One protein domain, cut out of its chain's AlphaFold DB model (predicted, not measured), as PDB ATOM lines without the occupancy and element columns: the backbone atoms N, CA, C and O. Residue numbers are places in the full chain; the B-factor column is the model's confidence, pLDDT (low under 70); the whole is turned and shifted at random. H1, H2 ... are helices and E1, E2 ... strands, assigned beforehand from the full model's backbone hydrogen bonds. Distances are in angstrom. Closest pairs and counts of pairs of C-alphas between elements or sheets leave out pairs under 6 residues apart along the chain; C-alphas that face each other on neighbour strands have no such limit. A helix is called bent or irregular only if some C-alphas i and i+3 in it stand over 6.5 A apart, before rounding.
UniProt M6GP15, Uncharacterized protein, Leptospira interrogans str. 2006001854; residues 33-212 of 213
ATOM      1  N   PRO A  33      46.050  32.476  40.162       56.53
ATOM      2  CA  PRO A  33      46.072  31.019  40.145       56.53
ATOM      3  C   PRO A  33      45.331  30.472  38.918       56.53
ATOM      4  O   PRO A  33      45.448  29.290  38.604       56.53
ATOM      5  N   ASN A  34      44.558  31.318  38.226       52.81
ATOM      6  CA  ASN A  34      43.878  30.953  37.000       52.81
ATOM      7  C   ASN A  34      44.847  31.129  35.814       52.81
ATOM      8  O   ASN A  34      45.306  32.250  35.569       52.81
ATOM      9  N   PRO A  35      45.157  30.071  35.040       55.69
ATOM     10  CA  PRO A  35      45.952  30.208  33.816       55.69
ATOM     11  C   PRO A  35      45.266  31.098  32.764       55.69
ATOM     12  O   PRO A  35      45.926  31.575  31.839       55.69
ATOM     13  N   TRP A  36      43.966  31.361  32.926       57.16
ATOM     14  CA  TRP A  36      43.137  32.156  32.029       57.16
ATOM     15  C   TRP A  36      42.854  33.547  32.623       57.16
ATOM     16  O   TRP A  36      41.779  33.809  33.154       57.16
ATOM     17  N   ASP A  37      43.816  34.470  32.508       52.06
ATOM     18  CA  ASP A  37      43.725  35.870  32.990       52.06
ATOM     19  C   ASP A  37      42.512  36.669  32.465       52.06
ATOM     20  O   ASP A  37      42.232  37.756  32.969       52.06
ATOM     21  N   TYR A  38      41.817  36.160  31.446       58.38
ATOM     22  CA  TYR A  38      40.800  36.877  30.677       58.38
ATOM     23  C   TYR A  38      39.446  36.157  30.643       58.38
ATOM     24  O   TYR A  38      38.657  36.383  29.726       58.38
ATOM     25  N   GLU A  39      39.161  35.275  31.605       66.88
ATOM     26  CA  GLU A  39      37.830  34.680  31.710       66.88
ATOM     27  C   GLU A  39      36.815  35.758  32.121       66.88
ATOM     28  O   GLU A  39      36.922  36.365  33.190       66.88
ATOM     29  N   ASN A  40      35.844  36.035  31.248       72.19
ATOM     30  CA  ASN A  40      34.813  37.016  31.545       72.19
ATOM     31  C   ASN A  40      33.857  36.445  32.601       72.19
ATOM     32  O   ASN A  40      33.100  35.515  32.320       72.19
ATOM     33  N   SER A  41      33.889  37.013  33.807       83.75
ATOM     34  CA  SER A  41      33.053  36.611  34.940       83.75
ATOM     35  C   SER A  41      31.734  37.379  35.048       83.75
ATOM     36  O   SER A  41      30.907  37.024  35.889       83.75
ATOM     37  N   TYR A  42      31.507  38.394  34.206       89.88
ATOM     38  CA  TYR A  42      30.286  39.192  34.240       89.88
ATOM     39  C   TYR A  42      29.058  38.313  33.958       89.88
ATOM     40  O   TYR A  42      29.050  37.476  33.046       89.88
ATOM     41  N   LEU A  43      28.019  38.479  34.773       93.75
ATOM     42  CA  LEU A  43      26.708  37.822  34.627       93.75
ATOM     43  C   LEU A  43      25.643  38.801  34.125       93.75
ATOM     44  O   LEU A  43      24.540  38.400  33.745       93.75
ATOM     45  N   GLU A  44      25.983  40.081  34.141       96.62
ATOM     46  CA  GLU A  44      25.211  41.171  33.605       96.62
ATOM     47  C   GLU A  44      24.904  40.934  32.122       96.62
ATOM     48  O   GLU A  44      25.664  40.293  31.382       96.62
ATOM     49  N   ARG A  45      23.725  41.392  31.708       96.75
ATOM     50  CA  ARG A  45      23.187  41.102  30.383       96.75
ATOM     51  C   ARG A  45      22.374  42.257  29.830       96.75
ATOM     52  O   ARG A  45      21.586  42.855  30.567       96.75
ATOM     53  N   ILE A  46      22.487  42.498  28.526       96.31
ATOM     54  CA  ILE A  46      21.698  43.514  27.810       96.31
ATOM     55  C   ILE A  46      20.200  43.324  28.070       96.31
ATOM     56  O   ILE A  46      19.503  44.304  28.303       96.31
ATOM     57  N   SER A  47      19.707  42.081  28.108       95.94
ATOM     58  CA  SER A  47      18.284  41.762  28.323       95.94
ATOM     59  C   SER A  47      17.709  42.223  29.671       95.94
ATOM     60  O   SER A  47      16.493  42.200  29.853       95.94
ATOM     61  N   MET A  48      18.543  42.671  30.620       96.12
ATOM     62  CA  MET A  48      18.083  43.394  31.816       96.12
ATOM     63  C   MET A  48      17.422  44.736  31.466       96.12
ATOM     64  O   MET A  48      16.637  45.254  32.259       96.12
ATOM     65  N   TYR A  49      17.733  45.289  30.294       95.25
ATOM     66  CA  TYR A  49      17.149  46.495  29.729       95.25
ATOM     67  C   TYR A  49      16.218  46.094  28.575       95.25
ATOM     68  O   TYR A  49      16.649  45.381  27.667       95.25
ATOM     69  N   PRO A  50      14.948  46.533  28.566       91.38
ATOM     70  CA  PRO A  50      13.995  46.172  27.518       91.38
ATOM     71  C   PRO A  50      14.264  46.984  26.242       91.38
ATOM     72  O   PRO A  50      13.522  47.914  25.943       91.38
ATOM     73  N   ILE A  51      15.352  46.680  25.536       94.38
ATOM     74  CA  ILE A  51      15.840  47.415  24.360       94.38
ATOM     75  C   ILE A  51      15.231  46.830  23.080       94.38
ATOM     76  O   ILE A  51      15.300  45.621  22.865       94.38
ATOM     77  N   GLN A  52      14.668  47.686  22.228       91.69
ATOM     78  CA  GLN A  52      14.096  47.303  20.931       91.69
ATOM     79  C   GLN A  52      15.064  47.531  19.764       91.69
ATOM     80  O   GLN A  52      15.178  46.688  18.877       91.69
ATOM     81  N   ASP A  53      15.775  48.658  19.772       92.81
ATOM     82  CA  ASP A  53      16.725  49.054  18.735       92.81
ATOM     83  C   ASP A  53      17.846  49.945  19.308       92.81
ATOM     84  O   ASP A  53      17.949  50.145  20.519       92.81
ATOM     85  N   ILE A  54      18.727  50.461  18.445       94.00
ATOM     86  CA  ILE A  54      19.863  51.299  18.860       94.00
ATOM     87  C   ILE A  54      19.426  52.651  19.438       94.00
ATOM     88  O   ILE A  54      20.032  53.112  20.404       94.00
ATOM     89  N   SER A  55      18.380  53.278  18.894       94.19
ATOM     90  CA  SER A  55      17.882  54.558  19.410       94.19
ATOM     91  C   SER A  55      17.297  54.373  20.810       94.19
ATOM     92  O   SER A  55      17.660  55.091  21.742       94.19
ATOM     93  N   ASP A  56      16.461  53.350  20.973       95.75
ATOM     94  CA  ASP A  56      15.881  52.944  22.251       95.75
ATOM     95  C   ASP A  56      16.962  52.521  23.263       95.75
ATOM     96  O   ASP A  56      16.883  52.842  24.452       95.75
ATOM     97  N   CYS A  57      18.031  51.866  22.796       95.69
ATOM     98  CA  CYS A  57      19.181  51.547  23.633       95.69
ATOM     99  C   CYS A  57      19.817  52.804  24.233       95.69
ATOM    100  O   CYS A  57      20.041  52.859  25.447       95.69
ATOM    101  N   ILE A  58      20.108  53.809  23.403       96.56
ATOM    102  CA  ILE A  58      20.732  55.065  23.835       96.56
ATOM    103  C   ILE A  58      19.855  55.742  24.884       96.56
ATOM    104  O   ILE A  58      20.357  56.132  25.939       96.56
ATOM    105  N   GLU A  59      18.551  55.839  24.631       96.31
ATOM    106  CA  GLU A  59      17.614  56.483  25.548       96.31
ATOM    107  C   GLU A  59      17.572  55.779  26.908       96.31
ATOM    108  O   GLU A  59      17.735  56.430  27.943       96.31
ATOM    109  N   LYS A  60      17.408  54.450  26.926       95.88
ATOM    110  CA  LYS A  60      17.223  53.662  28.157       95.88
ATOM    111  C   LYS A  60      18.501  53.494  28.968       95.88
ATOM    112  O   LYS A  60      18.465  53.436  30.203       95.88
ATOM    113  N   THR A  61      19.648  53.436  28.302       96.50
ATOM    114  CA  THR A  61      20.930  53.185  28.969       96.50
ATOM    115  C   THR A  61      21.724  54.449  29.274       96.50
ATOM    116  O   THR A  61      22.681  54.371  30.040       96.50
ATOM    117  N   ASN A  62      21.289  55.627  28.812       96.75
ATOM    118  CA  ASN A  62      21.927  56.901  29.145       96.75
ATOM    119  C   ASN A  62      22.091  57.072  30.672       96.75
ATOM    120  O   ASN A  62      21.094  57.135  31.397       96.75
ATOM    121  N   PRO A  63      23.326  57.188  31.199       93.56
ATOM    122  CA  PRO A  63      23.556  57.382  32.630       93.56
ATOM    123  C   PRO A  63      22.892  58.642  33.208       93.56
ATOM    124  O   PRO A  63      22.621  58.684  34.406       93.56
ATOM    125  N   ALA A  64      22.607  59.648  32.375       93.00
ATOM    126  CA  ALA A  64      21.982  60.910  32.770       93.00
ATOM    127  C   ALA A  64      20.441  60.885  32.763       93.00
ATOM    128  O   ALA A  64      19.824  61.852  33.197       93.00
ATOM    129  N   ASN A  65      19.798  59.807  32.296       92.88
ATOM    130  CA  ASN A  65      18.337  59.763  32.129       92.88
ATOM    131  C   ASN A  65      17.537  59.582  33.434       92.88
ATOM    132  O   ASN A  65      16.311  59.554  33.398       92.88
ATOM    133  N   GLY A  66      18.206  59.386  34.575       88.88
ATOM    134  CA  GLY A  66      17.552  59.152  35.868       88.88
ATOM    135  C   GLY A  66      16.764  57.838  35.980       88.88
ATOM    136  O   GLY A  66      16.174  57.581  37.026       88.88
ATOM    137  N   GLN A  67      16.757  56.982  34.950       90.50
ATOM    138  CA  GLN A  67      16.048  55.704  34.988       90.50
ATOM    139  C   GLN A  67      16.734  54.726  35.952       90.50
ATOM    140  O   GLN A  67      17.974  54.629  35.944       90.50
ATOM    141  N   PRO A  68      15.950  53.961  36.736       92.38
ATOM    142  CA  PRO A  68      16.489  53.016  37.702       92.38
ATOM    143  C   PRO A  68      17.335  51.946  37.012       92.38
ATOM    144  O   PRO A  68      17.044  51.501  35.901       92.38
ATOM    145  N   ILE A  69      18.400  51.523  37.689       95.88
ATOM    146  CA  ILE A  69      19.236  50.417  37.229       95.88
ATOM    147  C   ILE A  69      18.522  49.105  37.597       95.88
ATOM    148  O   ILE A  69      18.169  48.930  38.767       95.88
ATOM    149  N   PRO A  70      18.296  48.187  36.639       95.69
ATOM    150  CA  PRO A  70      17.670  46.899  36.915       95.69
ATOM    151  C   PRO A  70      18.431  46.086  37.968       95.69
ATOM    152  O   PRO A  70      19.658  46.151  38.067       95.69
ATOM    153  N   LYS A  71      17.710  45.256  38.728       94.62
ATOM    154  CA  LYS A  71      18.322  44.346  39.705       94.62
ATOM    155  C   LYS A  71      19.291  43.384  39.004       94.62
ATOM    156  O   LYS A  71      18.908  42.708  38.055       94.62
ATOM    157  N   GLY A  72      20.518  43.293  39.518       91.62
ATOM    158  CA  GLY A  72      21.582  42.467  38.937       91.62
ATOM    159  C   GLY A  72      22.432  43.183  37.885       91.62
ATOM    160  O   GLY A  72      23.335  42.562  37.348       91.62
ATOM    161  N   SER A  73      22.157  44.461  37.615       95.88
ATOM    162  CA  SER A  73      23.014  45.367  36.850       95.88
ATOM    163  C   SER A  73      23.636  46.414  37.783       95.88
ATOM    164  O   SER A  73      23.232  46.556  38.941       95.88
ATOM    165  N   ASP A  74      24.585  47.193  37.271       94.94
ATOM    166  CA  ASP A  74      25.153  48.344  37.955       94.94
ATOM    167  C   ASP A  74      25.356  49.541  37.006       94.94
ATOM    168  O   ASP A  74      24.984  49.535  35.826       94.94
ATOM    169  N   ARG A  75      25.929  50.625  37.540       95.56
ATOM    170  CA  ARG A  75      26.187  51.851  36.770       95.56
ATOM    171  C   ARG A  75      27.229  51.657  35.667       95.56
ATOM    172  O   ARG A  75      27.199  52.389  34.682       95.56
ATOM    173  N   PHE A  76      28.166  50.728  35.846       95.31
ATOM    174  CA  PHE A  76      29.248  50.474  34.905       95.31
ATOM    175  C   PHE A  76      28.740  49.660  33.724       95.31
ATOM    176  O   PHE A  76      28.994  50.040  32.585       95.31
ATOM    177  N   HIS A  77      27.943  48.629  33.985       96.62
ATOM    178  CA  HIS A  77      27.245  47.863  32.965       96.62
ATOM    179  C   HIS A  77      26.269  48.746  32.175       96.62
ATOM    180  O   HIS A  77      26.352  48.789  30.949       96.62
ATOM    181  N   LYS A  78      25.438  49.559  32.853       97.00
ATOM    182  CA  LYS A  78      24.556  50.535  32.177       97.00
ATOM    183  C   LYS A  78      25.345  51.447  31.228       97.00
ATOM    184  O   LYS A  78      24.949  51.638  30.082       97.00
ATOM    185  N   LYS A  79      26.475  51.986  31.699       96.69
ATOM    186  CA  LYS A  79      27.344  52.853  30.895       96.69
ATOM    187  C   LYS A  79      27.998  52.105  29.727       96.69
ATOM    188  O   LYS A  79      28.081  52.674  28.647       96.69
ATOM    189  N   ALA A  80      28.442  50.864  29.913       96.56
ATOM    190  CA  ALA A  80      29.062  50.072  28.849       96.56
ATOM    191  C   ALA A  80      28.087  49.805  27.691       96.56
ATOM    192  O   ALA A  80      28.442  49.982  26.522       96.56
ATOM    193  N   ILE A  81      26.831  49.473  28.009       97.12
ATOM    194  CA  ILE A  81      25.781  49.346  26.995       97.12
ATOM    195  C   ILE A  81      25.567  50.690  26.289       97.12
ATOM    196  O   ILE A  81      25.582  50.741  25.063       97.12
ATOM    197  N   PHE A  82      25.447  51.788  27.037       97.38
ATOM    198  CA  PHE A  82      25.274  53.117  26.449       97.38
ATOM    199  C   PHE A  82      26.407  53.497  25.491       97.38
ATOM    200  O   PHE A  82      26.146  53.881  24.353       97.38
ATOM    201  N   ASP A  83      27.661  53.356  25.927       96.50
ATOM    202  CA  ASP A  83      28.836  53.704  25.128       96.50
ATOM    203  C   ASP A  83      28.858  52.900  23.817       96.50
ATOM    204  O   ASP A  83      29.099  53.455  22.743       96.50
ATOM    205  N   THR A  84      28.556  51.601  23.882       94.88
ATOM    206  CA  THR A  84      28.514  50.749  22.687       94.88
ATOM    207  C   THR A  84      27.311  51.044  21.790       94.88
ATOM    208  O   THR A  84      27.453  50.980  20.571       94.88
ATOM    209  N   CYS A  85      26.168  51.461  22.340       94.81
ATOM    210  CA  CYS A  85      25.013  51.916  21.561       94.81
ATOM    211  C   CYS A  85      25.261  53.246  20.843       94.81
ATOM    212  O   CYS A  85      24.865  53.401  19.689       94.81
ATOM    213  N   ILE A  86      25.985  54.178  21.465       94.75
ATOM    214  CA  ILE A  86      26.421  55.417  20.808       94.75
ATOM    215  C   ILE A  86      27.319  55.105  19.608       94.75
ATOM    216  O   ILE A  86      27.114  55.655  18.528       94.75
ATOM    217  N   ILE A  87      28.278  54.187  19.765       90.56
ATOM    218  CA  ILE A  87      29.132  53.753  18.650       90.56
ATOM    219  C   ILE A  87      28.279  53.065  17.572       90.56
ATOM    220  O   ILE A  87      28.428  53.364  16.388       90.56
ATOM    221  N   ALA A  88      27.353  52.190  17.974       90.06
ATOM    222  CA  ALA A  88      26.447  51.469  17.081       90.06
ATOM    223  C   ALA A  88      25.565  52.378  16.219       90.06
ATOM    224  O   ALA A  88      25.225  52.011  15.093       90.06
ATOM    225  N   ASN A  89      25.225  53.565  16.722       89.69
ATOM    226  CA  ASN A  89      24.409  54.547  16.010       89.69
ATOM    227  C   ASN A  89      25.093  55.088  14.746       89.69
ATOM    228  O   ASN A  89      24.429  55.492  13.793       89.69
ATOM    229  N   HIS A  90      26.424  55.047  14.700       83.50
ATOM    230  CA  HIS A  90      27.195  55.351  13.502       83.50
ATOM    231  C   HIS A  90      27.343  54.086  12.649       83.50
ATOM    232  O   HIS A  90      28.398  53.453  12.594       83.50
ATOM    233  N   ILE A  91      26.245  53.685  12.005       69.75
ATOM    234  CA  ILE A  91      26.208  52.479  11.174       69.75
ATOM    235  C   ILE A  91      27.070  52.693   9.930       69.75
ATOM    236  O   ILE A  91      26.795  53.553   9.097       69.75
ATOM    237  N   VAL A  92      28.078  51.840   9.766       69.50
ATOM    238  CA  VAL A  92      28.778  51.692   8.491       69.50
ATOM    239  C   VAL A  92      27.923  50.795   7.600       69.50
ATOM    240  O   VAL A  92      27.860  49.589   7.825       69.50
ATOM    241  N   THR A  93      27.227  51.380   6.625       68.94
ATOM    242  CA  THR A  93      26.318  50.651   5.718       68.94
ATOM    243  C   THR A  93      27.016  50.063   4.495       68.94
ATOM    244  O   THR A  93      26.412  49.284   3.772       68.94
ATOM    245  N   HIS A  94      28.276  50.431   4.260       70.44
ATOM    246  CA  HIS A  94      29.080  49.943   3.145       70.44
ATOM    247  C   HIS A  94      30.493  49.642   3.640       70.44
ATOM    248  O   HIS A  94      31.077  50.433   4.381       70.44
ATOM    249  N   ALA A  95      31.045  48.502   3.242       72.50
ATOM    250  CA  ALA A  95      32.443  48.180   3.471       72.50
ATOM    251  C   ALA A  95      33.205  48.359   2.161       72.50
ATOM    252  O   ALA A  95      33.096  47.531   1.261       72.50
ATOM    253  N   GLU A  96      33.968  49.442   2.060       73.69
ATOM    254  CA  GLU A  96      34.901  49.639   0.956       73.69
ATOM    255  C   GLU A  96      36.297  49.207   1.386       73.69
ATOM    256  O   GLU A  96      36.784  49.566   2.460       73.69
ATOM    257  N   GLU A  97      36.950  48.417   0.539       77.75
ATOM    258  CA  GLU A  97      38.353  48.090   0.722       77.75
ATOM    259  C   GLU A  97      39.208  49.282   0.298       77.75
ATOM    260  O   GLU A  97      39.353  49.600  -0.884       77.75
ATOM    261  N   ASP A  98      39.825  49.917   1.280       85.25
ATOM    262  CA  ASP A  98      40.721  51.038   1.071       85.25
ATOM    263  C   ASP A  98      42.200  50.627   1.193       85.25
ATOM    264  O   ASP A  98      42.574  49.468   1.415       85.25
ATOM    265  N   LYS A  99      43.098  51.607   1.037       89.62
ATOM    266  CA  LYS A  99      44.542  51.384   1.211       89.62
ATOM    267  C   LYS A  99      44.884  50.898   2.623       89.62
ATOM    268  O   LYS A  99      45.858  50.164   2.777       89.62
ATOM    269  N   VAL A 100      44.107  51.295   3.632       89.06
ATOM    270  CA  VAL A 100      44.324  50.904   5.031       89.06
ATOM    271  C   VAL A 100      44.022  49.421   5.215       89.06
ATOM    272  O   VAL A 100      44.825  48.702   5.808       89.06
ATOM    273  N   THR A 101      42.927  48.941   4.632       87.94
ATOM    274  CA  THR A 101      42.531  47.530   4.629       87.94
ATOM    275  C   THR A 101      43.611  46.666   3.978       87.94
ATOM    276  O   THR A 101      44.042  45.674   4.560       87.94
ATOM    277  N   LYS A 102      44.150  47.086   2.826       89.25
ATOM    278  CA  LYS A 102      45.266  46.382   2.164       89.25
ATOM    279  C   LYS A 102      46.516  46.316   3.043       89.25
ATOM    280  O   LYS A 102      47.066  45.239   3.265       89.25
ATOM    281  N   GLN A 103      46.918  47.452   3.616       93.00
ATOM    282  CA  GLN A 103      48.066  47.521   4.525       93.00
ATOM    283  C   GLN A 103      47.886  46.653   5.775       93.00
ATOM    284  O   GLN A 103      48.866  46.115   6.290       93.00
ATOM    285  N   TYR A 104      46.657  46.517   6.277       93.94
ATOM    286  CA  TYR A 104      46.353  45.629   7.392       93.94
ATOM    287  C   TYR A 104      46.677  44.172   7.044       93.94
ATOM    288  O   TYR A 104      47.425  43.530   7.781       93.94
ATOM    289  N   PHE A 105      46.194  43.667   5.905       93.12
ATOM    290  CA  PHE A 105      46.452  42.282   5.498       93.12
ATOM    291  C   PHE A 105      47.914  42.022   5.127       93.12
ATOM    292  O   PHE A 105      48.430  40.941   5.412       93.12
ATOM    293  N   ASP A 106      48.621  43.013   4.585       92.56
ATOM    294  CA  ASP A 106      50.060  42.889   4.339       92.56
ATOM    295  C   ASP A 106      50.853  42.770   5.653       92.56
ATOM    296  O   ASP A 106      51.769  41.954   5.762       92.56
ATOM    297  N   ARG A 107      50.467  43.517   6.697       95.31
ATOM    298  CA  ARG A 107      51.047  43.369   8.045       95.31
ATOM    299  C   ARG A 107      50.662  42.045   8.697       95.31
ATOM    300  O   ARG A 107      51.495  41.437   9.363       95.31
ATOM    301  N   LEU A 108      49.427  41.590   8.492       94.31
ATOM    302  CA  LEU A 108      48.957  40.301   8.994       94.31
ATOM    303  C   LEU A 108      49.766  39.146   8.391       94.31
ATOM    304  O   LEU A 108      50.168  38.240   9.116       94.31
ATOM    305  N   LYS A 109      50.085  39.220   7.092       94.44
ATOM    306  CA  LYS A 109      50.970  38.260   6.425       94.44
ATOM    307  C   LYS A 109      52.339  38.187   7.101       94.44
ATOM    308  O   LYS A 109      52.801  37.088   7.386       94.44
ATOM    309  N   ILE A 110      52.968  39.334   7.375       94.69
ATOM    310  CA  ILE A 110      54.278  39.385   8.049       94.69
ATOM    311  C   ILE A 110      54.202  38.681   9.409       94.69
ATOM    312  O   ILE A 110      55.034  37.828   9.702       94.69
ATOM    313  N   LEU A 111      53.168  38.978  10.203       95.12
ATOM    314  CA  LEU A 111      52.960  38.339  11.503       95.12
ATOM    315  C   LEU A 111      52.803  36.816  11.381       95.12
ATOM    316  O   LEU A 111      53.416  36.067  12.138       95.12
ATOM    317  N   HIS A 112      51.991  36.342  10.436       94.19
ATOM    318  CA  HIS A 112      51.788  34.909  10.232       94.19
ATOM    319  C   HIS A 112      53.066  34.193   9.775       94.19
ATOM    320  O   HIS A 112      53.369  33.104  10.268       94.19
ATOM    321  N   ASP A 113      53.818  34.802   8.852       93.44
ATOM    322  CA  ASP A 113      55.101  34.278   8.380       93.44
ATOM    323  C   ASP A 113      56.100  34.168   9.543       93.44
ATOM    324  O   ASP A 113      56.775  33.147   9.680       93.44
ATOM    325  N   GLU A 114      56.162  35.173  10.422       95.94
ATOM    326  CA  GLU A 114      57.013  35.148  11.615       95.94
ATOM    327  C   GLU A 114      56.612  34.049  12.601       95.94
ATOM    328  O   GLU A 114      57.482  33.306  13.057       95.94
ATOM    329  N   ILE A 115      55.315  33.906  12.900       92.88
ATOM    330  CA  ILE A 115      54.799  32.853  13.788       92.88
ATOM    331  C   ILE A 115      55.204  31.474  13.262       92.88
ATOM    332  O   ILE A 115      55.790  30.679  13.997       92.88
ATOM    333  N   ARG A 116      54.949  31.198  11.979       92.06
ATOM    334  CA  ARG A 116      55.279  29.909  11.356       92.06
ATOM    335  C   ARG A 116      56.785  29.665  11.295       92.06
ATOM    336  O   ARG A 116      57.225  28.551  11.573       92.06
ATOM    337  N   ARG A 117      57.583  30.691  10.978       93.50
ATOM    338  CA  ARG A 117      59.052  30.599  10.976       93.50
ATOM    339  C   ARG A 117      59.582  30.227  12.359       93.50
ATOM    340  O   ARG A 117      60.341  29.268  12.463       93.50
ATOM    341  N   ILE A 118      59.162  30.944  13.404       94.06
ATOM    342  CA  ILE A 118      59.583  30.680  14.788       94.06
ATOM    343  C   ILE A 118      59.145  29.281  15.220       94.06
ATOM    344  O   ILE A 118      59.945  28.554  15.803       94.06
ATOM    345  N   GLY A 119      57.910  28.882  14.905       91.81
ATOM    346  CA  GLY A 119      57.439  27.520  15.141       91.81
ATOM    347  C   GLY A 119      58.387  26.495  14.528       91.81
ATOM    348  O   GLY A 119      58.937  25.658  15.242       91.81
ATOM    349  N   LYS A 120      58.662  26.622  13.226       94.00
ATOM    350  CA  LYS A 120      59.521  25.693  12.484       94.00
ATOM    351  C   LYS A 120      60.942  25.626  13.045       94.00
ATOM    352  O   LYS A 120      61.492  24.536  13.167       94.00
ATOM    353  N   GLU A 121      61.522  26.765  13.418       95.56
ATOM    354  CA  GLU A 121      62.840  26.841  14.069       95.56
ATOM    355  C   GLU A 121      62.884  26.103  15.415       95.56
ATOM    356  O   GLU A 121      63.940  25.624  15.816       95.56
ATOM    357  N   ASN A 122      61.736  25.958  16.080       94.75
ATOM    358  CA  ASN A 122      61.575  25.218  17.332       94.75
ATOM    359  C   ASN A 122      60.950  23.824  17.128       94.75
ATOM    360  O   ASN A 122      60.488  23.209  18.089       94.75
ATOM    361  N   GLY A 123      60.919  23.314  15.891       93.62
ATOM    362  CA  GLY A 123      60.383  21.989  15.572       93.62
ATOM    363  C   GLY A 123      58.859  21.868  15.687       93.62
ATOM    364  O   GLY A 123      58.351  20.763  15.852       93.62
ATOM    365  N   GLN A 124      58.128  22.981  15.620       90.94
ATOM    366  CA  GLN A 124      56.668  23.037  15.684       90.94
ATOM    367  C   GLN A 124      56.080  23.503  14.351       90.94
ATOM    368  O   GLN A 124      56.484  24.533  13.815       90.94
ATOM    369  N   ASP A 125      55.078  22.794  13.837       88.94
ATOM    370  CA  ASP A 125      54.266  23.301  12.731       88.94
ATOM    371  C   ASP A 125      53.053  24.043  13.302       88.94
ATOM    372  O   ASP A 125      52.144  23.435  13.869       88.94
ATOM    373  N   ILE A 126      53.087  25.379  13.265       88.75
ATOM    374  CA  ILE A 126      52.052  26.210  13.891       88.75
ATOM    375  C   ILE A 126      50.937  26.493  12.889       88.75
ATOM    376  O   ILE A 126      51.107  27.259  11.933       88.75
ATOM    377  N   GLN A 127      49.758  25.948  13.184       87.06
ATOM    378  CA  GLN A 127      48.537  26.244  12.453       87.06
ATOM    379  C   GLN A 127      47.890  27.534  12.974       87.06
ATOM    380  O   GLN A 127      47.762  27.757  14.179       87.06
ATOM    381  N   ILE A 128      47.481  28.399  12.046       90.06
ATOM    382  CA  ILE A 128      46.819  29.674  12.342       90.06
ATOM    383  C   ILE A 128      45.369  29.559  11.890       90.06
ATOM    384  O   ILE A 128      45.114  29.136  10.766       90.06
ATOM    385  N   ILE A 129      44.432  29.959  12.748       89.94
ATOM    386  CA  ILE A 129      42.992  29.925  12.480       89.94
ATOM    387  C   ILE A 129      42.429  31.320  12.735       89.94
ATOM    388  O   ILE A 129      42.623  31.891  13.808       89.94
ATOM    389  N   GLY A 130      41.732  31.871  11.745       90.38
ATOM    390  CA  GLY A 130      40.956  33.094  11.898       90.38
ATOM    391  C   GLY A 130      39.633  32.800  12.598       90.38
ATOM    392  O   GLY A 130      38.977  31.804  12.297       90.38
ATOM    393  N   VAL A 131      39.222  33.680  13.509       91.75
ATOM    394  CA  VAL A 131      37.947  33.567  14.225       91.75
ATOM    395  C   VAL A 131      37.210  34.897  14.153       91.75
ATOM    396  O   VAL A 131      37.746  35.921  14.573       91.75
ATOM    397  N   VAL A 132      35.975  34.878  13.650       91.19
ATOM    398  CA  VAL A 132      35.056  36.018  13.723       91.19
ATOM    399  C   VAL A 132      34.119  35.800  14.902       91.19
ATOM    400  O   VAL A 132      33.399  34.804  14.963       91.19
ATOM    401  N   ALA A 133      34.171  36.711  15.870       90.38
ATOM    402  CA  ALA A 133      33.385  36.617  17.093       90.38
ATOM    403  C   ALA A 133      31.891  36.925  16.846       90.38
ATOM    404  O   ALA A 133      31.562  37.695  15.942       90.38
ATOM    405  N   PRO A 134      30.983  36.370  17.668       92.75
ATOM    406  CA  PRO A 134      29.567  36.719  17.639       92.75
ATOM    407  C   PRO A 134      29.342  38.164  18.120       92.75
ATOM    408  O   PRO A 134      29.954  38.605  19.091       92.75
ATOM    409  N   TYR A 135      28.378  38.870  17.525       87.69
ATOM    410  CA  TYR A 135      27.971  40.231  17.925       87.69
ATOM    411  C   TYR A 135      26.497  40.275  18.330       87.69
ATOM    412  O   TYR A 135      25.712  39.468  17.830       87.69
ATOM    413  N   SER A 136      26.091  41.226  19.180       92.56
ATOM    414  CA  SER A 136      24.675  41.376  19.538       92.56
ATOM    415  C   SER A 136      23.810  41.593  18.290       92.56
ATOM    416  O   SER A 136      24.201  42.302  17.361       92.56
ATOM    417  N   GLN A 137      22.602  41.026  18.275       92.88
ATOM    418  CA  GLN A 137      21.650  41.233  17.180       92.88
ATOM    419  C   GLN A 137      21.211  42.697  17.042       92.88
ATOM    420  O   GLN A 137      20.838  43.114  15.948       92.88
ATOM    421  N   LEU A 138      21.356  43.514  18.092       91.50
ATOM    422  CA  LEU A 138      21.138  44.963  18.011       91.50
ATOM    423  C   LEU A 138      22.034  45.636  16.957       91.50
ATOM    424  O   LEU A 138      21.649  46.647  16.374       91.50
ATOM    425  N   ILE A 139      23.203  45.055  16.670       89.69
ATOM    426  CA  ILE A 139      24.150  45.529  15.653       89.69
ATOM    427  C   ILE A 139      24.259  44.580  14.462       89.69
ATOM    428  O   ILE A 139      25.267  44.580  13.759       89.69
ATOM    429  N   GLN A 140      23.214  43.799  14.168       88.56
ATOM    430  CA  GLN A 140      23.207  42.877  13.025       88.56
ATOM    431  C   GLN A 140      23.541  43.579  11.698       88.56
ATOM    432  O   GLN A 140      24.198  42.992  10.843       88.56
ATOM    433  N   LYS A 141      23.180  44.861  11.549       85.38
ATOM    434  CA  LYS A 141      23.518  45.684  10.372       85.38
ATOM    435  C   LYS A 141      25.026  45.818  10.113       85.38
ATOM    436  O   LYS A 141      25.414  46.189   9.014       85.38
ATOM    437  N   TRP A 142      25.880  45.535  11.097       83.62
ATOM    438  CA  TRP A 142      27.337  45.549  10.940       83.62
ATOM    439  C   TRP A 142      27.897  44.275  10.295       83.62
ATOM    440  O   TRP A 142      29.052  44.280   9.855       83.62
ATOM    441  N   ARG A 143      27.097  43.202  10.228       85.88
ATOM    442  CA  ARG A 143      27.453  41.899   9.643       85.88
ATOM    443  C   ARG A 143      27.337  41.944   8.116       85.88
ATOM    444  O   ARG A 143      26.546  41.226   7.511       85.88
ATOM    445  N   LEU A 144      28.088  42.852   7.501       86.00
ATOM    446  CA  LEU A 144      28.114  43.029   6.052       86.00
ATOM    447  C   LEU A 144      28.800  41.828   5.391       86.00
ATOM    448  O   LEU A 144      29.960  41.532   5.695       86.00
ATOM    449  N   THR A 145      28.111  41.169   4.458       86.81
ATOM    450  CA  THR A 145      28.651  40.034   3.691       86.81
ATOM    451  C   THR A 145      29.963  40.406   3.001       86.81
ATOM    452  O   THR A 145      30.909  39.622   2.984       86.81
ATOM    453  N   GLU A 146      30.068  41.639   2.512       87.31
ATOM    454  CA  GLU A 146      31.247  42.189   1.852       87.31
ATOM    455  C   GLU A 146      32.485  42.148   2.760       87.31
ATOM    456  O   GLU A 146      33.578  41.823   2.296       87.31
ATOM    457  N   ARG A 147      32.333  42.398   4.072       86.00
ATOM    458  CA  ARG A 147      33.447  42.309   5.037       86.00
ATOM    459  C   ARG A 147      33.944  40.877   5.179       86.00
ATOM    460  O   ARG A 147      35.153  40.645   5.189       86.00
ATOM    461  N   ASN A 148      33.022  39.923   5.273       86.62
ATOM    462  CA  ASN A 148      33.356  38.506   5.372       86.62
ATOM    463  C   ASN A 148      34.084  38.009   4.120       86.62
ATOM    464  O   ASN A 148      35.051  37.255   4.227       86.62
ATOM    465  N   GLU A 149      33.658  38.450   2.938       89.38
ATOM    466  CA  GLU A 149      34.315  38.077   1.686       89.38
ATOM    467  C   GLU A 149      35.719  38.677   1.563       89.38
ATOM    468  O   GLU A 149      36.632  37.977   1.123       89.38
ATOM    469  N   VAL A 150      35.944  39.907   2.043       90.19
ATOM    470  CA  VAL A 150      37.300  40.475   2.154       90.19
ATOM    471  C   VAL A 150      38.175  39.599   3.054       90.19
ATOM    472  O   VAL A 150      39.253  39.192   2.627       90.19
ATOM    473  N   TRP A 151      37.712  39.225   4.252       90.88
ATOM    474  CA  TRP A 151      38.469  38.333   5.141       90.88
ATOM    475  C   TRP A 151      38.808  36.995   4.483       90.88
ATOM    476  O   TRP A 151      39.973  36.602   4.461       90.88
ATOM    477  N   LYS A 152      37.821  36.301   3.904       90.25
ATOM    478  CA  LYS A 152      38.041  35.006   3.236       90.25
ATOM    479  C   LYS A 152      39.028  35.126   2.076       90.25
ATOM    480  O   LYS A 152      39.911  34.280   1.933       90.25
ATOM    481  N   ARG A 153      38.881  36.154   1.237       91.06
ATOM    482  CA  ARG A 153      39.744  36.388   0.075       91.06
ATOM    483  C   ARG A 153      41.174  36.697   0.506       91.06
ATOM    484  O   ARG A 153      42.107  36.071   0.007       91.06
ATOM    485  N   GLU A 154      41.355  37.622   1.442       91.00
ATOM    486  CA  GLU A 154      42.682  38.056   1.877       91.00
ATOM    487  C   GLU A 154      43.412  36.968   2.671       91.00
ATOM    488  O   GLU A 154      44.589  36.726   2.416       91.00
ATOM    489  N   LEU A 155      42.723  36.222   3.543       90.94
ATOM    490  CA  LEU A 155      43.315  35.085   4.261       90.94
ATOM    491  C   LEU A 155      43.770  33.953   3.323       90.94
ATOM    492  O   LEU A 155      44.769  33.286   3.599       90.94
ATOM    493  N   ARG A 156      43.086  33.757   2.186       89.88
ATOM    494  CA  ARG A 156      43.549  32.850   1.119       89.88
ATOM    495  C   ARG A 156      44.747  33.418   0.361       89.88
ATOM    496  O   ARG A 156      45.655  32.666   0.019       89.88
ATOM    497  N   ARG A 157      44.773  34.733   0.115       90.62
ATOM    498  CA  ARG A 157      45.864  35.413  -0.601       90.62
ATOM    499  C   ARG A 157      47.186  35.357   0.162       90.62
ATOM    500  O   ARG A 157      48.223  35.144  -0.458       90.62
ATOM    501  N   ILE A 158      47.170  35.571   1.479       90.12
ATOM    502  CA  ILE A 158      48.406  35.668   2.275       90.12
ATOM    503  C   ILE A 158      49.205  34.355   2.304       90.12
ATOM    504  O   ILE A 158      50.435  34.403   2.317       90.12
ATOM    505  N   HIS A 159      48.528  33.200   2.250       86.75
ATOM    506  CA  HIS A 159      49.151  31.873   2.239       86.75
ATOM    507  C   HIS A 159      48.430  30.927   1.261       86.75
ATOM    508  O   HIS A 159      47.654  30.077   1.689       86.75
ATOM    509  N   PRO A 160      48.690  31.020  -0.053       86.81
ATOM    510  CA  PRO A 160      47.926  30.277  -1.056       86.81
ATOM    511  C   PRO A 160      48.077  28.752  -0.940       86.81
ATOM    512  O   PRO A 160      47.139  28.023  -1.246       86.81
ATOM    513  N   SER A 161      49.233  28.263  -0.480       86.00
ATOM    514  CA  SER A 161      49.511  26.822  -0.344       86.00
ATOM    515  C   SER A 161      49.039  26.219   0.981       86.00
ATOM    516  O   SER A 161      48.871  25.009   1.063       86.00
ATOM    517  N   ASN A 162      48.828  27.045   2.012       85.12
ATOM    518  CA  ASN A 162      48.230  26.641   3.288       85.12
ATOM    519  C   ASN A 162      47.330  27.783   3.807       85.12
ATOM    520  O   ASN A 162      47.761  28.550   4.689       85.12
ATOM    521  N   PRO A 163      46.138  27.960   3.196       86.81
ATOM    522  CA  PRO A 163      45.227  29.049   3.524       86.81
ATOM    523  C   PRO A 163      44.783  29.003   4.981       86.81
ATOM    524  O   PRO A 163      44.496  27.937   5.515       86.81
ATOM    525  N   VAL A 164      44.666  30.173   5.607       90.12
ATOM    526  CA  VAL A 164      44.172  30.272   6.984       90.12
ATOM    527  C   VAL A 164      42.664  29.991   6.992       90.12
ATOM    528  O   VAL A 164      41.918  30.747   6.356       90.12
ATOM    529  N   PRO A 165      42.183  28.937   7.679       89.19
ATOM    530  CA  PRO A 165      40.753  28.711   7.840       89.19
ATOM    531  C   PRO A 165      40.124  29.853   8.639       89.19
ATOM    532  O   PRO A 165      40.736  30.393   9.560       89.19
ATOM    533  N   LEU A 166      38.887  30.205   8.290       91.06
ATOM    534  CA  LEU A 166      38.097  31.215   8.985       91.06
ATOM    535  C   LEU A 166      36.872  30.547   9.609       91.06
ATOM    536  O   LEU A 166      36.016  30.037   8.887       91.06
ATOM    537  N   LEU A 167      36.802  30.556  10.937       92.38
ATOM    538  CA  LEU A 167      35.626  30.161  11.703       92.38
ATOM    539  C   LEU A 167      34.777  31.408  11.954       92.38
ATOM    540  O   LEU A 167      35.227  32.340  12.619       92.38
ATOM    541  N   ASP A 168      33.573  31.440  11.391       92.31
ATOM    542  CA  ASP A 168      32.643  32.561  11.520       92.31
ATOM    543  C   ASP A 168      31.526  32.193  12.501       92.31
ATOM    544  O   ASP A 168      30.773  31.254  12.252       92.31
ATOM    545  N   TYR A 169      31.444  32.916  13.619       94.44
ATOM    546  CA  TYR A 169      30.428  32.715  14.654       94.44
ATOM    547  C   TYR A 169      29.450  33.885  14.755       94.44
ATOM    548  O   TYR A 169      28.746  33.988  15.758       94.44
ATOM    549  N   GLN A 170      29.406  34.800  13.782       92.31
ATOM    550  CA  GLN A 170      28.665  36.059  13.917       92.31
ATOM    551  C   GLN A 170      27.189  35.887  14.292       92.31
ATOM    552  O   GLN A 170      26.664  36.716  15.033       92.31
ATOM    553  N   ASP A 171      26.543  34.825  13.815       92.81
ATOM    554  CA  ASP A 171      25.136  34.474  14.032       92.81
ATOM    555  C   ASP A 171      24.918  33.379  15.095       92.81
ATOM    556  O   ASP A 171      23.781  33.042  15.417       92.81
ATOM    557  N   MET A 172      25.982  32.847  15.702       94.62
ATOM    558  CA  MET A 172      25.922  31.682  16.602       94.62
ATOM    559  C   MET A 172      25.001  31.885  17.820       94.62
ATOM    560  O   MET A 172      24.497  30.923  18.400       94.62
ATOM    561  N   LEU A 173      24.820  33.136  18.250       96.12
ATOM    562  CA  LEU A 173      24.025  33.516  19.424       96.12
ATOM    563  C   LEU A 173      22.738  34.259  19.052       96.12
ATOM    564  O   LEU A 173      22.153  34.943  19.895       96.12
ATOM    565  N   ASP A 174      22.312  34.160  17.798       94.81
ATOM    566  CA  ASP A 174      21.080  34.766  17.317       94.81
ATOM    567  C   ASP A 174      19.836  34.080  17.889       94.81
ATOM    568  O   ASP A 174      19.835  32.890  18.216       94.81
ATOM    569  N   GLY A 175      18.753  34.849  18.002       93.69
ATOM    570  CA  GLY A 175      17.461  34.366  18.468       93.69
ATOM    571  C   GLY A 175      16.975  35.081  19.729       93.69
ATOM    572  O   GLY A 175      17.575  36.062  20.173       93.69
ATOM    573  N   PRO A 176      15.876  34.598  20.333       92.69
ATOM    574  CA  PRO A 176      15.169  35.312  21.401       92.69
ATOM    575  C   PRO A 176      16.029  35.553  22.650       92.69
ATOM    576  O   PRO A 176      15.809  36.513  23.381       92.69
ATOM    577  N   ASP A 177      17.039  34.709  22.871       95.25
ATOM    578  CA  ASP A 177      17.945  34.819  24.009       95.25
ATOM    579  C   ASP A 177      19.185  35.677  23.741       95.25
ATOM    580  O   ASP A 177      20.022  35.772  24.634       95.25
ATOM    581  N   ASN A 178      19.344  36.297  22.562       95.62
ATOM    582  CA  ASN A 178      20.577  37.004  22.195       95.62
ATOM    583  C   ASN A 178      21.040  37.960  23.302       95.62
ATOM    584  O   ASN A 178      22.150  37.822  23.805       95.62
ATOM    585  N   GLY A 179      20.155  38.838  23.783       95.00
ATOM    586  CA  GLY A 179      20.472  39.800  24.843       95.00
ATOM    587  C   GLY A 179      20.916  39.185  26.179       95.00
ATOM    588  O   GLY A 179      21.492  39.898  26.995       95.00
ATOM    589  N   ASN A 180      20.692  37.885  26.421       96.50
ATOM    590  CA  ASN A 180      21.165  37.174  27.616       96.50
ATOM    591  C   ASN A 180      22.658  36.815  27.563       96.50
ATOM    592  O   ASN A 180      23.221  36.482  28.605       96.50
ATOM    593  N   TYR A 181      23.291  36.848  26.389       96.75
ATOM    594  CA  TYR A 181      24.669  36.380  26.186       96.75
ATOM    595  C   TYR A 181      25.715  37.497  26.147       96.75
ATOM    596  O   TYR A 181      26.909  37.218  26.049       96.75
ATOM    597  N   TYR A 182      25.283  38.751  26.225       96.19
ATOM    598  CA  TYR A 182      26.123  39.923  26.009       96.19
ATOM    599  C   TYR A 182      26.128  40.826  27.229       96.19
ATOM    600  O   TYR A 182      25.063  41.156  27.743       96.19
ATOM    601  N   TYR A 183      27.321  41.238  27.650       96.06
ATOM    602  CA  TYR A 183      27.523  42.291  28.643       96.06
ATOM    603  C   TYR A 183      27.244  43.673  28.030       96.06
ATOM    604  O   TYR A 183      26.617  44.528  28.636       96.06
ATOM    605  N   ASP A 184      27.665  43.883  26.788       95.06
ATOM    606  CA  ASP A 184      27.318  45.047  25.974       95.06
ATOM    607  C   ASP A 184      27.238  44.622  24.500       95.06
ATOM    608  O   ASP A 184      27.367  43.439  24.194       95.06
ATOM    609  N   LEU A 185      27.006  45.543  23.562       94.00
ATOM    610  CA  LEU A 185      26.681  45.166  22.178       94.00
ATOM    611  C   LEU A 185      27.779  44.348  21.467       94.00
ATOM    612  O   LEU A 185      27.478  43.678  20.476       94.00
ATOM    613  N   ILE A 186      29.024  44.381  21.954       91.56
ATOM    614  CA  ILE A 186      30.178  43.716  21.329       91.56
ATOM    615  C   ILE A 186      30.875  42.696  22.242       91.56
ATOM    616  O   ILE A 186      31.559  41.810  21.731       91.56
ATOM    617  N   HIS A 187      30.703  42.771  23.564       93.56
ATOM    618  CA  HIS A 187      31.337  41.866  24.521       93.56
ATOM    619  C   HIS A 187      30.348  40.828  25.061       93.56
ATOM    620  O   HIS A 187      29.312  41.159  25.640       93.56
ATOM    621  N   LEU A 188      30.706  39.550  24.936       94.75
ATOM    622  CA  LEU A 188      29.975  38.449  25.567       94.75
ATOM    623  C   LEU A 188      30.088  38.524  27.084       94.75
ATOM    624  O   LEU A 188      31.163  38.824  27.587       94.75
ATOM    625  N   ASN A 189      29.027  38.173  27.806       94.94
ATOM    626  CA  ASN A 189      29.115  37.868  29.235       94.94
ATOM    627  C   ASN A 189      29.596  36.419  29.452       94.94
ATOM    628  O   ASN A 189      29.847  35.680  28.496       94.94
ATOM    629  N   SER A 190      29.709  35.981  30.705       94.25
ATOM    630  CA  SER A 190      30.183  34.631  31.049       94.25
ATOM    631  C   SER A 190      29.352  33.500  30.421       94.25
ATOM    632  O   SER A 190      29.898  32.456  30.061       94.25
ATOM    633  N   ILE A 191      28.040  33.694  30.244       95.06
ATOM    634  CA  ILE A 191      27.144  32.702  29.630       95.06
ATOM    635  C   ILE A 191      27.422  32.614  28.126       95.06
ATOM    636  O   ILE A 191      27.605  31.516  27.596       95.06
ATOM    637  N   GLY A 192      27.486  33.762  27.443       95.31
ATOM    638  CA  GLY A 192      27.821  33.836  26.021       95.31
ATOM    639  C   GLY A 192      29.213  33.289  25.722       95.31
ATOM    640  O   GLY A 192      29.379  32.496  24.797       95.31
ATOM    641  N   MET A 193      30.197  33.634  26.555       93.81
ATOM    642  CA  MET A 193      31.564  33.125  26.469       93.81
ATOM    643  C   MET A 193      31.589  31.598  26.564       93.81
ATOM    644  O   MET A 193      32.160  30.959  25.689       93.81
ATOM    645  N   LYS A 194      30.918  30.993  27.555       92.94
ATOM    646  CA  LYS A 194      30.856  29.525  27.688       92.94
ATOM    647  C   LYS A 194      30.273  28.855  26.447       92.94
ATOM    648  O   LYS A 194      30.795  27.828  26.013       92.94
ATOM    649  N   LYS A 195      29.222  29.437  25.858       94.88
ATOM    650  CA  LYS A 195      28.649  28.938  24.601       94.88
ATOM    651  C   LYS A 195      29.650  29.026  23.452       94.88
ATOM    652  O   LYS A 195      29.851  28.027  22.769       94.88
ATOM    653  N   LEU A 196      30.299  30.178  23.272       94.19
ATOM    654  CA  LEU A 196      31.308  30.362  22.227       94.19
ATOM    655  C   LEU A 196      32.472  29.387  22.408       94.19
ATOM    656  O   LEU A 196      32.852  28.722  21.455       94.19
ATOM    657  N   THR A 197      33.003  29.256  23.622       91.62
ATOM    658  CA  THR A 197      34.104  28.339  23.930       91.62
ATOM    659  C   THR A 197      33.736  26.893  23.618       91.62
ATOM    660  O   THR A 197      34.551  26.181  23.042       91.62
ATOM    661  N   PHE A 198      32.521  26.452  23.956       91.94
ATOM    662  CA  PHE A 198      32.083  25.089  23.667       91.94
ATOM    663  C   PHE A 198      31.958  24.828  22.160       91.94
ATOM    664  O   PHE A 198      32.480  23.825  21.669       91.94
ATOM    665  N   THR A 199      31.316  25.735  21.418       93.94
ATOM    666  CA  THR A 199      31.199  25.624  19.956       93.94
ATOM    667  C   THR A 199      32.575  25.668  19.297       93.94
ATOM    668  O   THR A 199      32.919  24.774  18.529       93.94
ATOM    669  N   PHE A 200      33.409  26.637  19.683       93.12
ATOM    670  CA  PHE A 200      34.771  26.766  19.183       93.12
ATOM    671  C   PHE A 200      35.605  25.517  19.462       93.12
ATOM    672  O   PHE A 200      36.279  25.038  18.561       93.12
ATOM    673  N   ALA A 201      35.539  24.941  20.665       90.88
ATOM    674  CA  ALA A 201      36.286  23.729  20.997       90.88
ATOM    675  C   ALA A 201      35.875  22.532  20.124       90.88
ATOM    676  O   ALA A 201      36.732  21.746  19.712       90.88
ATOM    677  N   LYS A 202      34.580  22.401  19.814       90.94
ATOM    678  CA  LYS A 202      34.067  21.360  18.914       90.94
ATOM    679  C   LYS A 202      34.609  21.536  17.493       90.94
ATOM    680  O   LYS A 202      35.118  20.572  16.919       90.94
ATOM    681  N   ASP A 203      34.532  22.745  16.951       90.94
ATOM    682  CA  ASP A 203      34.963  23.030  15.580       90.94
ATOM    683  C   ASP A 203      36.491  22.985  15.449       90.94
ATOM    684  O   ASP A 203      37.026  22.437  14.486       90.94
ATOM    685  N   PHE A 204      37.205  23.465  16.468       87.81
ATOM    686  CA  PHE A 204      38.656  23.375  16.568       87.81
ATOM    687  C   PHE A 204      39.132  21.920  16.582       87.81
ATOM    688  O   PHE A 204      40.030  21.560  15.824       87.81
ATOM    689  N   LYS A 205      38.484  21.049  17.369       86.12
ATOM    690  CA  LYS A 205      38.773  19.609  17.362       86.12
ATOM    691  C   LYS A 205      38.588  19.003  15.966       86.12
ATOM    692  O   LYS A 205      39.451  18.257  15.516       86.12
ATOM    693  N   ALA A 206      37.513  19.361  15.266       84.31
ATOM    694  CA  ALA A 206      37.257  18.870  13.912       84.31
ATOM    695  C   ALA A 206      38.307  19.339  12.886       84.31
ATOM    696  O   ALA A 206      38.558  18.632  11.910       84.31
ATOM    697  N   ILE A 207      38.916  20.512  13.085       82.94
ATOM    698  CA  ILE A 207      40.050  20.977  12.271       82.94
ATOM    699  C   ILE A 207      41.288  20.122  12.553       82.94
ATOM    700  O   ILE A 207      41.868  19.583  11.616       82.94
ATOM    701  N   LEU A 208      41.644  19.926  13.826       79.62
ATOM    702  CA  LEU A 208      42.826  19.143  14.206       79.62
ATOM    703  C   LEU A 208      42.741  17.665  13.775       79.62
ATOM    704  O   LEU A 208      43.737  17.070  13.366       79.62
ATOM    705  N   GLU A 209      41.554  17.057  13.829       78.19
ATOM    706  CA  GLU A 209      41.341  15.661  13.408       78.19
ATOM    707  C   GLU A 209      41.442  15.456  11.887       78.19
ATOM    708  O   GLU A 209      41.720  14.346  11.432       78.19
ATOM    709  N   LYS A 210      41.220  16.501  11.080       65.81
ATOM    710  CA  LYS A 210      41.397  16.427   9.619       65.81
ATOM    711  C   LYS A 210      42.863  16.429   9.198       65.81
ATOM    712  O   LYS A 210      43.154  15.959   8.109       65.81
ATOM    713  N   GLU A 211      43.757  16.938  10.041       57.41
ATOM    714  CA  GLU A 211      45.197  17.016   9.757       57.41
ATOM    715  C   GLU A 211      45.966  15.760  10.194       57.41
ATOM    716  O   GLU A 211      47.110  15.565   9.799       57.41
ATOM    717  N   THR A 212      45.345  14.885  10.992       53.06
ATOM    718  CA  THR A 212      45.941  13.623  11.473       53.06
ATOM    719  C   THR A 212      45.611  12.404  10.600       53.06
ATOM    720  O   THR A 212      45.985  11.285  10.956       53.06
TER     721      THR A 212
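This is residues 33 to 212 of the 213 residues of an uncharacterized protein of Leptospira interrogans str. 2006001854 (UniProt M6GP15). A pair of tiny parallel strands, E1 and E2, lies near the middle of a loose set of helices: H5 covers one side of the pair, and the long H6 runs past the other side. A helical hairpin, H1 and H2, makes one end of the longest axis, with the small H4 nearby, while H3 reaches to the other end and meets H5 partway. The printed part has 180 residues, with six named helices and two named strands in the order H1 H2 H3 E1 H4 H5 E2 H6; its class is mostly helix. It is only just loose, close to compact, with a radius of gyration of the C-alphas of 19.3 A, and spans 59 by 43 by 27 A.

Begin at the sheet, where E1, residues 130 to 132, and E2, residues 166 to 168, are parallel at 15 degrees; look for N 132 and O 167, 2.8 A apart and within hydrogen-bond range. Between them in the chain come H4, residues 137 to 142, and H5, residues 145 to 158, which complete a strand-helix-strand unit, two parallel neighbour strands joined through helices, with a right-handed crossover. H5 and E1 are near each other, and the closest C-alphas of H5 and E2, Lys 152 and Leu 166, are 6.9 A apart. H3, residues 99 to 121, touches H5 with residues 105 to 109 alone, closest at the C-alphas of Lys 109 and Ile 158, 5.5 A, at a steep tilt of 44 degrees, the same way. Farther out, H1, residues 54 to 61, and H2, residues 75 to 89, form a helical hairpin; they touch, closest at the C-alphas of Thr 61 and Phe 82, 5.0 A, at a shallow tilt of 19 degrees, opposite ways. H4 is close to H2 but not clearly touching, with the C-alphas of Ala 88 and Ile 139 closest at 6.5 A. H6, residues 190 to 211, touches no helix and is apart from E1. In H1, H2, H3 and H5 every O i to N i+4 pair is within hydrogen-bond range; H6 has 16 of 18, and H4 0 of 2, with 2 of 3 O i to N i+3 pairs.

Find C-alpha 130 at (40.956, 33.094, 11.898), where E1 begins its 6.8 A; E2 is 6.2 A long. H3 runs 33.2 A from C-alpha 99 at (44.542, 51.384, 1.211). H6 runs 31.4 A to C-alpha 211 at (45.197, 17.016, 9.757). H2 is 21.0 A long, H5 20.3 A, H1 10.3 A and H4 9.5 A; H4 is irregular, C-alphas 138 and 141 being 8.0 A apart.

The two C-alphas farthest apart, Gly 66 and Gly 123, are 60.2 A apart. The printed part has no cut; the links H1 to H2 and E2 to H6 are long, and residues 33 to 38 stand free. Look for pLDDT under 70 at residues 33 to 39, 91 to 93 and 210 to 212.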